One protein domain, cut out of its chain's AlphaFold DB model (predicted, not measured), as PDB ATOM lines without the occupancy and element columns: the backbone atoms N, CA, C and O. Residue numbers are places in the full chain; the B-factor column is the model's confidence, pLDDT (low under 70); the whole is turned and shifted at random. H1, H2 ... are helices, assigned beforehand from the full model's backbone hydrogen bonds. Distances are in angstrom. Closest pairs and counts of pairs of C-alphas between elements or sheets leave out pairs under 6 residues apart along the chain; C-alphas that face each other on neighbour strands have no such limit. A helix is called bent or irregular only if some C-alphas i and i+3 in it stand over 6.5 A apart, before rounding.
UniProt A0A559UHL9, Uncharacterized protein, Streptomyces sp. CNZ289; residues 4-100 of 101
ATOM      1  N   ASP A   4     115.861 125.627  95.515       70.19
ATOM      2  CA  ASP A   4     116.321 125.118  94.223       70.19
ATOM      3  C   ASP A   4     115.243 125.137  93.132       70.19
ATOM      4  O   ASP A   4     115.541 125.410  91.967       70.19
ATOM      5  N   LEU A   5     113.973 124.903  93.492       69.56
ATOM      6  CA  LEU A   5     112.880 124.930  92.518       69.56
ATOM      7  C   LEU A   5     112.617 126.360  92.040       69.56
ATOM      8  O   LEU A   5     112.420 126.588  90.851       69.56
ATOM      9  N   LEU A   6     112.664 127.335  92.951       62.19
ATOM     10  CA  LEU A   6     112.535 128.743  92.586       62.19
ATOM     11  C   LEU A   6     113.702 129.187  91.698       62.19
ATOM     12  O   LEU A   6     113.479 129.821  90.670       62.19
ATOM     13  N   ALA A   7     114.933 128.838  92.082       64.00
ATOM     14  CA  ALA A   7     116.118 129.161  91.299       64.00
ATOM     15  C   ALA A   7     116.026 128.573  89.882       64.00
ATOM     16  O   ALA A   7     116.356 129.263  88.920       64.00
ATOM     17  N   SER A   8     115.510 127.346  89.743       64.62
ATOM     18  CA  SER A   8     115.235 126.740  88.435       64.62
ATOM     19  C   SER A   8     114.167 127.500  87.654       64.62
ATOM     20  O   SER A   8     114.392 127.852  86.501       64.62
ATOM     21  N   VAL A   9     113.026 127.817  88.274       71.31
ATOM     22  CA  VAL A   9     111.926 128.532  87.604       71.31
ATOM     23  C   VAL A   9     112.382 129.905  87.106       71.31
ATOM     24  O   VAL A   9     112.143 130.242  85.949       71.31
ATOM     25  N   VAL A  10     113.101 130.674  87.928       70.69
ATOM     26  CA  VAL A  10     113.631 131.994  87.545       70.69
ATOM     27  C   VAL A  10     114.663 131.869  86.423       70.69
ATOM     28  O   VAL A  10     114.575 132.597  85.437       70.69
ATOM     29  N   ARG A  11     115.595 130.908  86.514       69.50
ATOM     30  CA  ARG A  11     116.589 130.645  85.456       69.50
ATOM     31  C   ARG A  11     115.977 130.169  84.140       69.50
ATOM     32  O   ARG A  11     116.660 130.222  83.127       69.50
ATOM     33  N   THR A  12     114.718 129.738  84.148       68.94
ATOM     34  CA  THR A  12     114.013 129.293  82.940       68.94
ATOM     35  C   THR A  12     113.143 130.410  82.368       68.94
ATOM     36  O   THR A  12     113.250 130.742  81.192       68.94
ATOM     37  N   LEU A  13     112.308 131.042  83.197       72.19
ATOM     38  CA  LEU A  13     111.319 132.017  82.729       72.19
ATOM     39  C   LEU A  13     111.932 133.362  82.338       72.19
ATOM     40  O   LEU A  13     111.451 133.987  81.397       72.19
ATOM     41  N   VAL A  14     112.988 133.809  83.025       73.50
ATOM     42  CA  VAL A  14     113.635 135.099  82.733       73.50
ATOM     43  C   VAL A  14     114.263 135.123  81.334       73.50
ATOM     44  O   VAL A  14     113.896 136.004  80.555       73.50
ATOM     45  N   PRO A  15     115.158 134.186  80.960       70.75
ATOM     46  CA  PRO A  15     115.742 134.199  79.621       70.75
ATOM     47  C   PRO A  15     114.708 133.947  78.515       70.75
ATOM     48  O   PRO A  15     114.795 134.581  77.467       70.75
ATOM     49  N   VAL A  16     113.693 133.104  78.749       74.25
ATOM     50  CA  VAL A  16     112.597 132.891  77.782       74.25
ATOM     51  C   VAL A  16     111.789 134.173  77.566       74.25
ATOM     52  O   VAL A  16     111.535 134.555  76.426       74.25
ATOM     53  N   GLY A  17     111.422 134.874  78.643       73.06
ATOM     54  CA  GLY A  17     110.705 136.146  78.556       73.06
ATOM     55  C   GLY A  17     111.518 137.230  77.845       73.06
ATOM     56  O   GLY A  17     110.985 137.930  76.990       73.06
ATOM     57  N   ALA A  18     112.818 137.329  78.140       74.00
ATOM     58  CA  ALA A  18     113.716 138.259  77.458       74.00
ATOM     59  C   ALA A  18     113.826 137.954  75.955       74.00
ATOM     60  O   ALA A  18     113.711 138.864  75.138       74.00
ATOM     61  N   GLY A  19     113.983 136.676  75.590       73.69
ATOM     62  CA  GLY A  19     114.003 136.238  74.195       73.69
ATOM     63  C   GLY A  19     112.721 136.608  73.454       73.69
ATOM     64  O   GLY A  19     112.792 137.166  72.369       73.69
ATOM     65  N   LEU A  20     111.551 136.395  74.066       75.00
ATOM     66  CA  LEU A  20     110.266 136.775  73.472       75.00
ATOM     67  C   LEU A  20     110.147 138.285  73.240       75.00
ATOM     68  O   LEU A  20     109.695 138.693  72.175       75.00
ATOM     69  N   VAL A  21     110.574 139.117  74.194       71.12
ATOM     70  CA  VAL A  21     110.568 140.581  74.026       71.12
ATOM     71  C   VAL A  21     111.482 141.004  72.875       71.12
ATOM     72  O   VAL A  21     111.088 141.837  72.063       71.12
ATOM     73  N   LEU A  22     112.678 140.415  72.778       71.56
ATOM     74  CA  LEU A  22     113.626 140.704  71.700       71.56
ATOM     75  C   LEU A  22     113.107 140.240  70.336       71.56
ATOM     76  O   LEU A  22     113.229 140.978  69.364       71.56
ATOM     77  N   THR A  23     112.493 139.059  70.265       78.56
ATOM     78  CA  THR A  23     111.881 138.546  69.034       78.56
ATOM     79  C   THR A  23     110.723 139.427  68.591       78.56
ATOM     80  O   THR A  23     110.672 139.798  67.426       78.56
ATOM     81  N   LEU A  24     109.834 139.822  69.507       71.19
ATOM     82  CA  LEU A  24     108.737 140.736  69.190       71.19
ATOM     83  C   LEU A  24     109.272 142.084  68.697       71.19
ATOM     84  O   LEU A  24     108.792 142.598  67.694       71.19
ATOM     85  N   ALA A  25     110.304 142.628  69.345       67.62
ATOM     86  CA  ALA A  25     110.950 143.856  68.889       67.62
ATOM     87  C   ALA A  25     111.543 143.705  67.474       67.62
ATOM     88  O   ALA A  25     111.348 144.583  66.638       67.62
ATOM     89  N   ALA A  26     112.203 142.581  67.183       71.12
ATOM     90  CA  ALA A  26     112.787 142.303  65.873       71.12
ATOM     91  C   ALA A  26     111.730 142.073  64.775       71.12
ATOM     92  O   ALA A  26     111.891 142.566  63.659       71.12
ATOM     93  N   GLU A  27     110.640 141.365  65.080       70.81
ATOM     94  CA  GLU A  27     109.566 141.073  64.120       70.81
ATOM     95  C   GLU A  27     108.767 142.305  63.720       70.81
ATOM     96  O   GLU A  27     108.231 142.344  62.614       70.81
ATOM     97  N   THR A  28     108.694 143.328  64.575       65.94
ATOM     98  CA  THR A  28     107.941 144.529  64.210       65.94
ATOM     99  C   THR A  28     108.508 145.260  62.984       65.94
ATOM    100  O   THR A  28     107.795 146.089  62.425       65.94
ATOM    101  N   GLY A  29     109.724 144.936  62.501       58.81
ATOM    102  CA  GLY A  29     110.269 145.474  61.237       58.81
ATOM    103  C   GLY A  29     110.308 147.004  61.203       58.81
ATOM    104  O   GLY A  29     110.298 147.633  60.147       58.81
ATOM    105  N   LEU A  30     110.262 147.588  62.391       55.84
ATOM    106  CA  LEU A  30     109.965 148.972  62.637       55.84
ATOM    107  C   LEU A  30     111.248 149.766  62.387       55.84
ATOM    108  O   LEU A  30     112.210 149.624  63.141       55.84
ATOM    109  N   ASP A  31     111.248 150.616  61.354       62.97
ATOM    110  CA  ASP A  31     112.221 151.708  61.186       62.97
ATOM    111  C   ASP A  31     111.943 152.776  62.255       62.97
ATOM    112  O   ASP A  31     111.489 153.891  62.012       62.97
ATOM    113  N   LEU A  32     112.053 152.346  63.507       56.75
ATOM    114  CA  LEU A  32     111.949 153.186  64.669       56.75
ATOM    115  C   LEU A  32     113.340 153.732  64.922       56.75
ATOM    116  O   LEU A  32     114.297 152.972  65.100       56.75
ATOM    117  N   ASP A  33     113.422 155.057  64.999       71.50
ATOM    118  CA  ASP A  33     114.591 155.730  65.544       71.50
ATOM    119  C   ASP A  33     115.054 155.006  66.821       71.50
ATOM    120  O   ASP A  33     114.242 154.598  67.665       71.50
ATOM    121  N   SER A  34     116.370 154.831  66.950       74.75
ATOM    122  CA  SER A  34     116.979 154.029  68.015       74.75
ATOM    123  C   SER A  34     116.539 154.477  69.411       74.75
ATOM    124  O   SER A  34     116.467 153.649  70.324       74.75
ATOM    125  N   GLY A  35     116.182 155.754  69.586       78.38
ATOM    126  CA  GLY A  35     115.623 156.271  70.831       78.38
ATOM    127  C   GLY A  35     114.275 155.642  71.187       78.38
ATOM    128  O   GLY A  35     114.061 155.263  72.339       78.38
ATOM    129  N   THR A  36     113.388 155.449  70.209       76.00
ATOM    130  CA  THR A  36     112.049 154.883  70.443       76.00
ATOM    131  C   THR A  36     112.110 153.389  70.745       76.00
ATOM    132  O   THR A  36     111.464 152.935  71.691       76.00
ATOM    133  N   VAL A  37     112.932 152.623  70.016       75.31
ATOM    134  CA  VAL A  37     113.153 151.194  70.315       75.31
ATOM    135  C   VAL A  37     113.753 151.031  71.705       75.31
ATOM    136  O   VAL A  37     113.260 150.240  72.508       75.31
ATOM    137  N   THR A  38     114.780 151.820  72.027       78.44
ATOM    138  CA  THR A  38     115.431 151.767  73.340       78.44
ATOM    139  C   THR A  38     114.444 152.088  74.454       78.44
ATOM    140  O   THR A  38     114.402 151.370  75.452       78.44
ATOM    141  N   ALA A  39     113.609 153.117  74.282       78.00
ATOM    142  CA  ALA A  39     112.585 153.476  75.255       78.00
ATOM    143  C   ALA A  39     111.547 152.357  75.429       78.00
ATOM    144  O   ALA A  39     111.245 151.978  76.561       78.00
ATOM    145  N   ALA A  40     111.047 151.785  74.330       73.44
ATOM    146  CA  ALA A  40     110.057 150.712  74.360       73.44
ATOM    147  C   ALA A  40     110.607 149.434  75.011       73.44
ATOM    148  O   ALA A  40     109.962 148.869  75.894       73.44
ATOM    149  N   VAL A  41     111.821 149.013  74.644       77.69
ATOM    150  CA  VAL A  41     112.490 147.846  75.240       77.69
ATOM    151  C   VAL A  41     112.792 148.097  76.712       77.69
ATOM    152  O   VAL A  41     112.497 147.246  77.546       77.69
ATOM    153  N   THR A  42     113.307 149.276  77.067       78.44
ATOM    154  CA  THR A  42     113.572 149.636  78.468       78.44
ATOM    155  C   THR A  42     112.289 149.611  79.288       78.44
ATOM    156  O   THR A  42     112.272 149.035  80.376       78.44
ATOM    157  N   ALA A  43     111.199 150.182  78.772       77.19
ATOM    158  CA  ALA A  43     109.902 150.169  79.434       77.19
ATOM    159  C   ALA A  43     109.358 148.741  79.579       77.19
ATOM    160  O   ALA A  43     108.940 148.364  80.672       77.19
ATOM    161  N   ALA A  44     109.420 147.926  78.523       76.06
ATOM    162  CA  ALA A  44     108.954 146.541  78.536       76.06
ATOM    163  C   ALA A  44     109.752 145.672  79.515       76.06
ATOM    164  O   ALA A  44     109.165 144.955  80.327       76.06
ATOM    165  N   VAL A  45     111.083 145.772  79.498       80.69
ATOM    166  CA  VAL A  45     111.969 145.042  80.414       80.69
ATOM    167  C   VAL A  45     111.756 145.506  81.853       80.69
ATOM    168  O   VAL A  45     111.639 144.671  82.747       80.69
ATOM    169  N   THR A  46     111.636 146.814  82.089       79.50
ATOM    170  CA  THR A  46     111.395 147.377  83.430       79.50
ATOM    171  C   THR A  46     110.032 146.955  83.974       79.50
ATOM    172  O   THR A  46     109.928 146.505  85.116       79.50
ATOM    173  N   ALA A  47     108.981 147.045  83.159       76.00
ATOM    174  CA  ALA A  47     107.648 146.596  83.534       76.00
ATOM    175  C   ALA A  47     107.630 145.083  83.799       76.00
ATOM    176  O   ALA A  47     107.121 144.651  84.831       76.00
ATOM    177  N   GLY A  48     108.245 144.286  82.919       79.25
ATOM    178  CA  GLY A  48     108.379 142.838  83.082       79.25
ATOM    179  C   GLY A  48     109.127 142.462  84.360       79.25
ATOM    180  O   GLY A  48     108.664 141.605  85.113       79.25
ATOM    181  N   TYR A  49     110.224 143.159  84.658       77.56
ATOM    182  CA  TYR A  49     110.979 143.026  85.901       77.56
ATOM    183  C   TYR A  49     110.091 143.263  87.127       77.56
ATOM    184  O   TYR A  49     109.960 142.386  87.986       77.56
ATOM    185  N   TYR A  50     109.426 144.418  87.192       78.31
ATOM    186  CA  TYR A  50     108.581 144.766  88.333       78.31
ATOM    187  C   TYR A  50     107.411 143.796  88.494       78.31
ATOM    188  O   TYR A  50     107.144 143.342  89.607       78.31
ATOM    189  N   LEU A  51     106.729 143.440  87.402       77.56
ATOM    190  CA  LEU A  51     105.596 142.517  87.433       77.56
ATOM    191  C   LEU A  51     106.011 141.113  87.876       77.56
ATOM    192  O   LEU A  51     105.312 140.509  88.691       77.56
ATOM    193  N   ALA A  52     107.155 140.608  87.408       80.44
ATOM    194  CA  ALA A  52     107.661 139.297  87.800       80.44
ATOM    195  C   ALA A  52     107.943 139.233  89.307       80.44
ATOM    196  O   ALA A  52     107.418 138.362  90.007       80.44
ATOM    197  N   PHE A  53     108.716 140.183  89.838       79.94
ATOM    198  CA  PHE A  53     109.060 140.186  91.261       79.94
ATOM    199  C   PHE A  53     107.870 140.524  92.160       79.94
ATOM    200  O   PHE A  53     107.717 139.922  93.225       79.94
ATOM    201  N   ARG A  54     106.966 141.405  91.721       80.12
ATOM    202  CA  ARG A  54     105.725 141.689  92.449       80.12
ATOM    203  C   ARG A  54     104.796 140.477  92.473       80.12
ATOM    204  O   ARG A  54     104.219 140.168  93.514       80.12
ATOM    205  N   GLY A  55     104.691 139.754  91.360       79.94
ATOM    206  CA  GLY A  55     103.966 138.488  91.279       79.94
ATOM    207  C   GLY A  55     104.539 137.438  92.230       79.94
ATOM    208  O   GLY A  55     103.786 136.804  92.971       79.94
ATOM    209  N   LEU A  56     105.870 137.311  92.285       81.50
ATOM    210  CA  LEU A  56     106.560 136.428  93.230       81.50
ATOM    211  C   LEU A  56     106.304 136.819  94.688       81.50
ATOM    212  O   LEU A  56     106.060 135.941  95.513       81.50
ATOM    213  N   GLU A  57     106.309 138.111  95.015       78.25
ATOM    214  CA  GLU A  57     106.007 138.601  96.362       78.25
ATOM    215  C   GLU A  57     104.569 138.248  96.788       78.25
ATOM    216  O   GLU A  57     104.346 137.744  97.894       78.25
ATOM    217  N   VAL A  58     103.592 138.448  95.895       78.38
ATOM    218  CA  VAL A  58     102.179 138.106  96.131       78.38
ATOM    219  C   VAL A  58     101.997 136.596  96.282       78.38
ATOM    220  O   VAL A  58     101.326 136.143  97.214       78.38
ATOM    221  N   LEU A  59     102.617 135.805  95.404       79.12
ATOM    222  CA  LEU A  59     102.561 134.347  95.454       79.12
ATOM    223  C   LEU A  59     103.207 133.812  96.740       79.12
ATOM    224  O   LEU A  59     102.630 132.956  97.411       79.12
ATOM    225  N   ALA A  60     104.350 134.371  97.140       81.38
ATOM    226  CA  ALA A  60     105.005 134.068  98.408       81.38
ATOM    227  C   ALA A  60     104.115 134.412  99.607       81.38
ATOM    228  O   ALA A  60     104.040 133.640 100.562       81.38
ATOM    229  N   GLY A  61     103.407 135.544  99.550       79.50
ATOM    230  CA  GLY A  61     102.411 135.926 100.546       79.50
ATOM    231  C   GLY A  61     101.286 134.896 100.673       79.50
ATOM    232  O   GLY A  61     100.995 134.452 101.785       79.50
ATOM    233  N   ARG A  62     100.707 134.462  99.544       78.25
ATOM    234  CA  ARG A  62      99.649 133.432  99.508       78.25
ATOM    235  C   ARG A  62     100.126 132.081 100.044       78.25
ATOM    236  O   ARG A  62      99.411 131.444 100.806       78.25
ATOM    237  N   LEU A  63     101.354 131.684  99.715       83.12
ATOM    238  CA  LEU A  63     101.982 130.445 100.190       83.12
ATOM    239  C   LEU A  63     102.553 130.555 101.619       83.12
ATOM    240  O   LEU A  63     103.180 129.614 102.101       83.12
ATOM    241  N   ARG A  64     102.358 131.695 102.305       80.19
ATOM    242  CA  ARG A  64     102.904 132.012 103.643       80.19
ATOM    243  C   ARG A  64     104.424 131.850 103.740       80.19
ATOM    244  O   ARG A  64     104.973 131.542 104.798       80.19
ATOM    245  N   TRP A  65     105.119 132.092 102.636       77.44
ATOM    246  CA  TRP A  65     106.516 131.742 102.475       77.44
ATOM    247  C   TRP A  65     107.428 132.967 102.604       77.44
ATOM    248  O   TRP A  65     107.836 133.614 101.641       77.44
ATOM    249  N   GLN A  66     107.737 133.285 103.863       78.75
ATOM    250  CA  GLN A  66     108.520 134.451 104.285       78.75
ATOM    251  C   GLN A  66     109.888 134.634 103.596       78.75
ATOM    252  O   GLN A  66     110.173 135.763 103.196       78.75
ATOM    253  N   PRO A  67     110.746 133.605 103.420       78.94
ATOM    254  CA  PRO A  67     112.050 133.812 102.783       78.94
ATOM    255  C   PRO A  67     111.910 134.255 101.323       78.94
ATOM    256  O   PRO A  67     112.594 135.184 100.901       78.94
ATOM    257  N   LEU A  68     110.960 133.677 100.582       76.44
ATOM    258  CA  LEU A  68     110.691 134.065  99.201       76.44
ATOM    259  C   LEU A  68     110.186 135.510  99.105       76.44
ATOM    260  O   LEU A  68     110.642 136.268  98.253       76.44
ATOM    261  N   ARG A  69     109.295 135.908 100.022       78.94
ATOM    262  CA  ARG A  69     108.774 137.280 100.080       78.94
ATOM    263  C   ARG A  69     109.888 138.301 100.319       78.94
ATOM    264  O   ARG A  69     109.869 139.363  99.712       78.94
ATOM    265  N   ARG A  70     110.870 137.978 101.168       78.94
ATOM    266  CA  ARG A  70     112.026 138.856 101.434       78.94
ATOM    267  C   ARG A  70     112.959 138.969 100.239       78.94
ATOM    268  O   ARG A  70     113.392 140.071  99.943       78.94
ATOM    269  N   VAL A  71     113.260 137.861  99.559       79.44
ATOM    270  CA  VAL A  71     114.120 137.891  98.363       79.44
ATOM    271  C   VAL A  71     113.439 138.681  97.246       79.44
ATOM    272  O   VAL A  71     114.053 139.584  96.691       79.44
ATOM    273  N   ALA A  72     112.157 138.416  96.975       80.25
ATOM    274  CA  ALA A  72     111.389 139.178  95.991       80.25
ATOM    275  C   ALA A  72     111.320 140.672  96.352       80.25
ATOM    276  O   ALA A  72     111.581 141.522  95.506       80.25
ATOM    277  N   GLY A  73     111.057 140.988  97.624       77.56
ATOM    278  CA  GLY A  73     111.095 142.356  98.133       77.56
ATOM    279  C   GLY A  73     112.469 143.011  97.973       77.56
ATOM    280  O   GLY A  73     112.541 144.154  97.542       77.56
ATOM    281  N   ALA A  74     113.566 142.296  98.237       81.50
ATOM    282  CA  ALA A  74     114.924 142.821  98.085       81.50
ATOM    283  C   ALA A  74     115.244 143.203  96.632       81.50
ATOM    284  O   ALA A  74     115.801 144.274  96.406       81.50
ATOM    285  N   PHE A  75     114.827 142.393  95.651       78.56
ATOM    286  CA  PHE A  75     114.927 142.762  94.233       78.56
ATOM    287  C   PHE A  75     114.062 143.991  93.899       78.56
ATOM    288  O   PHE A  75     114.466 144.848  93.123       78.56
ATOM    289  N   LEU A  76     112.913 144.164  94.548       79.31
ATOM    290  CA  LEU A  76     112.094 145.376  94.407       79.31
ATOM    291  C   LEU A  76     112.630 146.595  95.187       79.31
ATOM    292  O   LEU A  76     111.970 147.630  95.217       79.31
ATOM    293  N   GLY A  77     113.786 146.490  95.854       76.06
ATOM    294  CA  GLY A  77     114.332 147.547  96.715       76.06
ATOM    295  C   GLY A  77     113.683 147.637  98.107       76.06
ATOM    296  O   GLY A  77     114.076 148.466  98.923       76.06
ATOM    297  N   TYR A  78     112.736 146.752  98.424       66.25
ATOM    298  CA  TYR A  78     112.042 146.648  99.709       66.25
ATOM    299  C   TYR A  78     112.501 145.408 100.495       66.25
ATOM    300  O   TYR A  78     111.822 144.384 100.561       66.25
ATOM    301  N   ALA A  79     113.659 145.501 101.153       54.81
ATOM    302  CA  ALA A  79     114.244 144.388 101.916       54.81
ATOM    303  C   ALA A  79     113.395 143.917 103.127       54.81
ATOM    304  O   ALA A  79     113.540 142.783 103.593       54.81
ATOM    305  N   ARG A  80     112.477 144.752 103.634       56.66
ATOM    306  CA  ARG A  80     111.442 144.368 104.608       56.66
ATOM    307  C   ARG A  80     110.102 144.982 104.197       56.66
ATOM    308  O   ARG A  80     109.957 146.197 104.313       56.66
ATOM    309  N   PRO A  81     109.117 144.188 103.741       54.94
ATOM    310  CA  PRO A  81     107.787 144.722 103.487       54.94
ATOM    311  C   PRO A  81     107.178 145.209 104.815       54.94
ATOM    312  O   PRO A  81     107.225 144.458 105.795       54.94
ATOM    313  N   PRO A  82     106.630 146.437 104.873       57.12
ATOM    314  CA  PRO A  82     105.982 146.951 106.073       57.12
ATOM    315  C   PRO A  82     104.827 146.028 106.474       57.12
ATOM    316  O   PRO A  82     103.962 145.687 105.664       57.12
ATOM    317  N   GLU A  83     104.833 145.575 107.727       62.19
ATOM    318  CA  GLU A  83     103.746 144.769 108.268       62.19
ATOM    319  C   GLU A  83     102.580 145.688 108.621       62.19
ATOM    320  O   GLU A  83     102.586 146.372 109.642       62.19
ATOM    321  N   TYR A  84     101.573 145.726 107.750       58.91
ATOM    322  CA  TYR A  84     100.348 146.458 108.042       58.91
ATOM    323  C   TYR A  84      99.538 145.711 109.112       58.91
ATOM    324  O   TYR A  84      99.296 144.504 108.957       58.91
ATOM    325  N   PRO A  85      99.094 146.398 110.184       59.69
ATOM    326  CA  PRO A  85      98.184 145.820 111.159       59.69
ATOM    327  C   PRO A  85      96.946 145.293 110.438       59.69
ATOM    328  O   PRO A  85      96.280 146.025 109.708       59.69
ATOM    329  N   LYS A  86      96.647 144.008 110.629       70.81
ATOM    330  CA  LYS A  86      95.543 143.330 109.932       70.81
ATOM    331  C   LYS A  86      94.159 143.767 110.425       70.81
ATOM    332  O   LYS A  86      93.171 143.412 109.793       70.81
ATOM    333  N   SER A  87      94.084 144.515 111.529       71.56
ATOM    334  CA  SER A  87      92.838 145.047 112.079       71.56
ATOM    335  C   SER A  87      92.996 146.478 112.618       71.56
ATOM    336  O   SER A  87      94.092 146.855 113.060       71.56
ATOM    337  N   PRO A  88      91.906 147.273 112.621       74.12
ATOM    338  CA  PRO A  88      91.865 148.590 113.261       74.12
ATOM    339  C   PRO A  88      92.280 148.543 114.737       74.12
ATOM    340  O   PRO A  88      93.046 149.393 115.186       74.12
ATOM    341  N   ASP A  89      91.872 147.496 115.457       78.62
ATOM    342  CA  ASP A  89      92.173 147.312 116.883       78.62
ATOM    343  C   ASP A  89      93.677 147.152 117.134       78.62
ATOM    344  O   ASP A  89      94.239 147.754 118.049       78.62
ATOM    345  N   ALA A  90      94.368 146.403 116.264       74.56
ATOM    346  CA  ALA A  90      95.817 146.236 116.339       74.56
ATOM    347  C   ALA A  90      96.562 147.552 116.064       74.56
ATOM    348  O   ALA A  90      97.605 147.818 116.669       74.56
ATOM    349  N   ARG A  91      96.014 148.406 115.187       72.06
ATOM    350  CA  ARG A  91      96.562 149.740 114.903       72.06
ATOM    351  C   ARG A  91      96.394 150.671 116.106       72.06
ATOM    352  O   ARG A  91      97.376 151.279 116.528       72.06
ATOM    353  N   LEU A  92      95.206 150.724 116.709       80.44
ATOM    354  CA  LEU A  92      94.938 151.530 117.909       80.44
ATOM    355  C   LEU A  92      95.809 151.096 119.098       80.44
ATOM    356  O   LEU A  92      96.393 151.940 119.775       80.44
ATOM    357  N   ALA A  93      95.994 149.789 119.293       78.25
ATOM    358  CA  ALA A  93      96.857 149.244 120.342       78.25
ATOM    359  C   ALA A  93      98.358 149.554 120.146       78.25
ATOM    360  O   ALA A  93      99.115 149.596 121.118       78.25
ATOM    361  N   SER A  94      98.822 149.746 118.905       74.62
ATOM    362  CA  SER A  94     100.196 150.208 118.637       74.62
ATOM    363  C   SER A  94     100.378 151.699 118.941       74.62
ATOM    364  O   SER A  94     101.368 152.074 119.565       74.62
ATOM    365  N   LEU A  95      99.387 152.529 118.604       79.19
ATOM    366  CA  LEU A  95      99.406 153.969 118.877       79.19
ATOM    367  C   LEU A  95      99.318 154.261 120.379       79.19
ATOM    368  O   LEU A  95     100.079 155.068 120.896       79.19
ATOM    369  N   ALA A  96      98.454 153.544 121.103       78.88
ATOM    370  CA  ALA A  96      98.302 153.696 122.550       78.88
ATOM    371  C   ALA A  96      99.549 153.286 123.358       78.88
ATOM    372  O   ALA A  96      99.685 153.695 124.512       78.88
ATOM    373  N   ARG A  97     100.442 152.467 122.781       79.75
ATOM    374  CA  ARG A  97     101.740 152.124 123.384       79.75
ATOM    375  C   ARG A  97     102.793 153.198 123.138       79.75
ATOM    376  O   ARG A  97     103.472 153.561 124.083       79.75
ATOM    377  N   GLY A  98     102.866 153.749 121.926       76.31
ATOM    378  CA  GLY A  98     103.827 154.810 121.597       76.31
ATOM    379  C   GLY A  98     103.561 156.164 122.271       76.31
ATOM    380  O   GLY A  98     104.434 157.014 122.256       76.31
ATOM    381  N   ILE A  99     102.374 156.376 122.853       76.75
ATOM    382  CA  ILE A  99     102.028 157.589 123.626       76.75
ATOM    383  C   ILE A  99     102.415 157.446 125.113       76.75
ATOM    384  O   ILE A  99     102.379 158.416 125.863       76.75
ATOM    385  N   ARG A 100     102.719 156.223 125.569       68.44
ATOM    386  CA  ARG A 100     102.955 155.908 126.987       68.44
ATOM    387  C   ARG A 100     104.443 155.839 127.360       68.44
ATOM    388  O   ARG A 100     104.742 155.591 128.526       68.44
TER     389      ARG A 100
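This is residues 4 to 100 of the 101 residues of an uncharacterized protein of Streptomyces sp. CNZ289 (UniProt A0A559UHL9). Two long helices, H1 and H2, make a narrow helical V that meets near the turn between them, and the short helix H3 folds back along the last part of H2. From H3 a long link with no named element leads out to H4, which lies away from the other three helices, with the turn between H1 and H2 and the last printed residue, Arg 100, far apart at the two ends of the long axis. The printed part has 97 residues with four named helices in the order H1, H2, H3, H4 and no named strand, and its class is all helix. It is extended, with a radius of gyration of the C-alphas of 19.8 A and spans of 66 by 33 by 18 A.

Find C-alpha 4 at (116.321, 125.118, 94.223); from there H1, residues 4 to 27, runs 34.7 A. It is neither bent nor irregular, but only just: C-alphas 12 and 15 are 6.2 A apart. Next, look at C-alpha 34 at (116.979, 154.029, 68.015), where H2, residues 34 to 62, begins; it is the longest helix, 41.4 A from first to last C-alpha. H3, residues 66 to 75, follows with 14.5 A. H4, residues 88 to 98, measures 15.9 A and ends at C-alpha 98 at (103.827, 154.810, 121.597).

Begin with H1 and H2, a helical hairpin: they touch at a shallow tilt of 26 degrees, opposite ways. Look for the place where they touch between residues 18 to 25 of H1 and residues 37 to 45 of H2 alone; the closest C-alphas, those of Ala 18 and Val 45, are 7.6 A apart. H2 and H3 form a second helical hairpin, opposite ways at a shallow tilt of 16 degrees. Here H2 touches H3 with residues 53 to 61 alone, and the closest C-alphas, those of Glu 57 and Arg 69, are 4.8 A apart. H1 and H3 are apart. H4 is apart from H1, H2 and H3. In the backbones, every O i to N i+4 pair of H2 and H3 is within hydrogen-bond range, as are 19 of 20 in H1 and 6 of 7 in H4.

The two C-alphas farthest apart are those of Gly 29 and Arg 100, 67.0 A. The outline is flat, but only just. Residues 27 to 36, of which 34 to 36 belong to H2, stand free, as do residues 86 to 92, of which 88 to 92 belong to H4, and residues 95 to 100, of which 95 to 98 belong to H4. The link from H1 to H2 is short, that from H2 to H3 is tight, and that from H3 to H4, residues 76 to 87, is long. The printed part has no cut. Look at the B-factor column for the model's confidence: the mean pLDDT of the printed part is 73.5, and 21 residues are under 70, among them residues 5 to 8, 28 to 32 and 78 to 85.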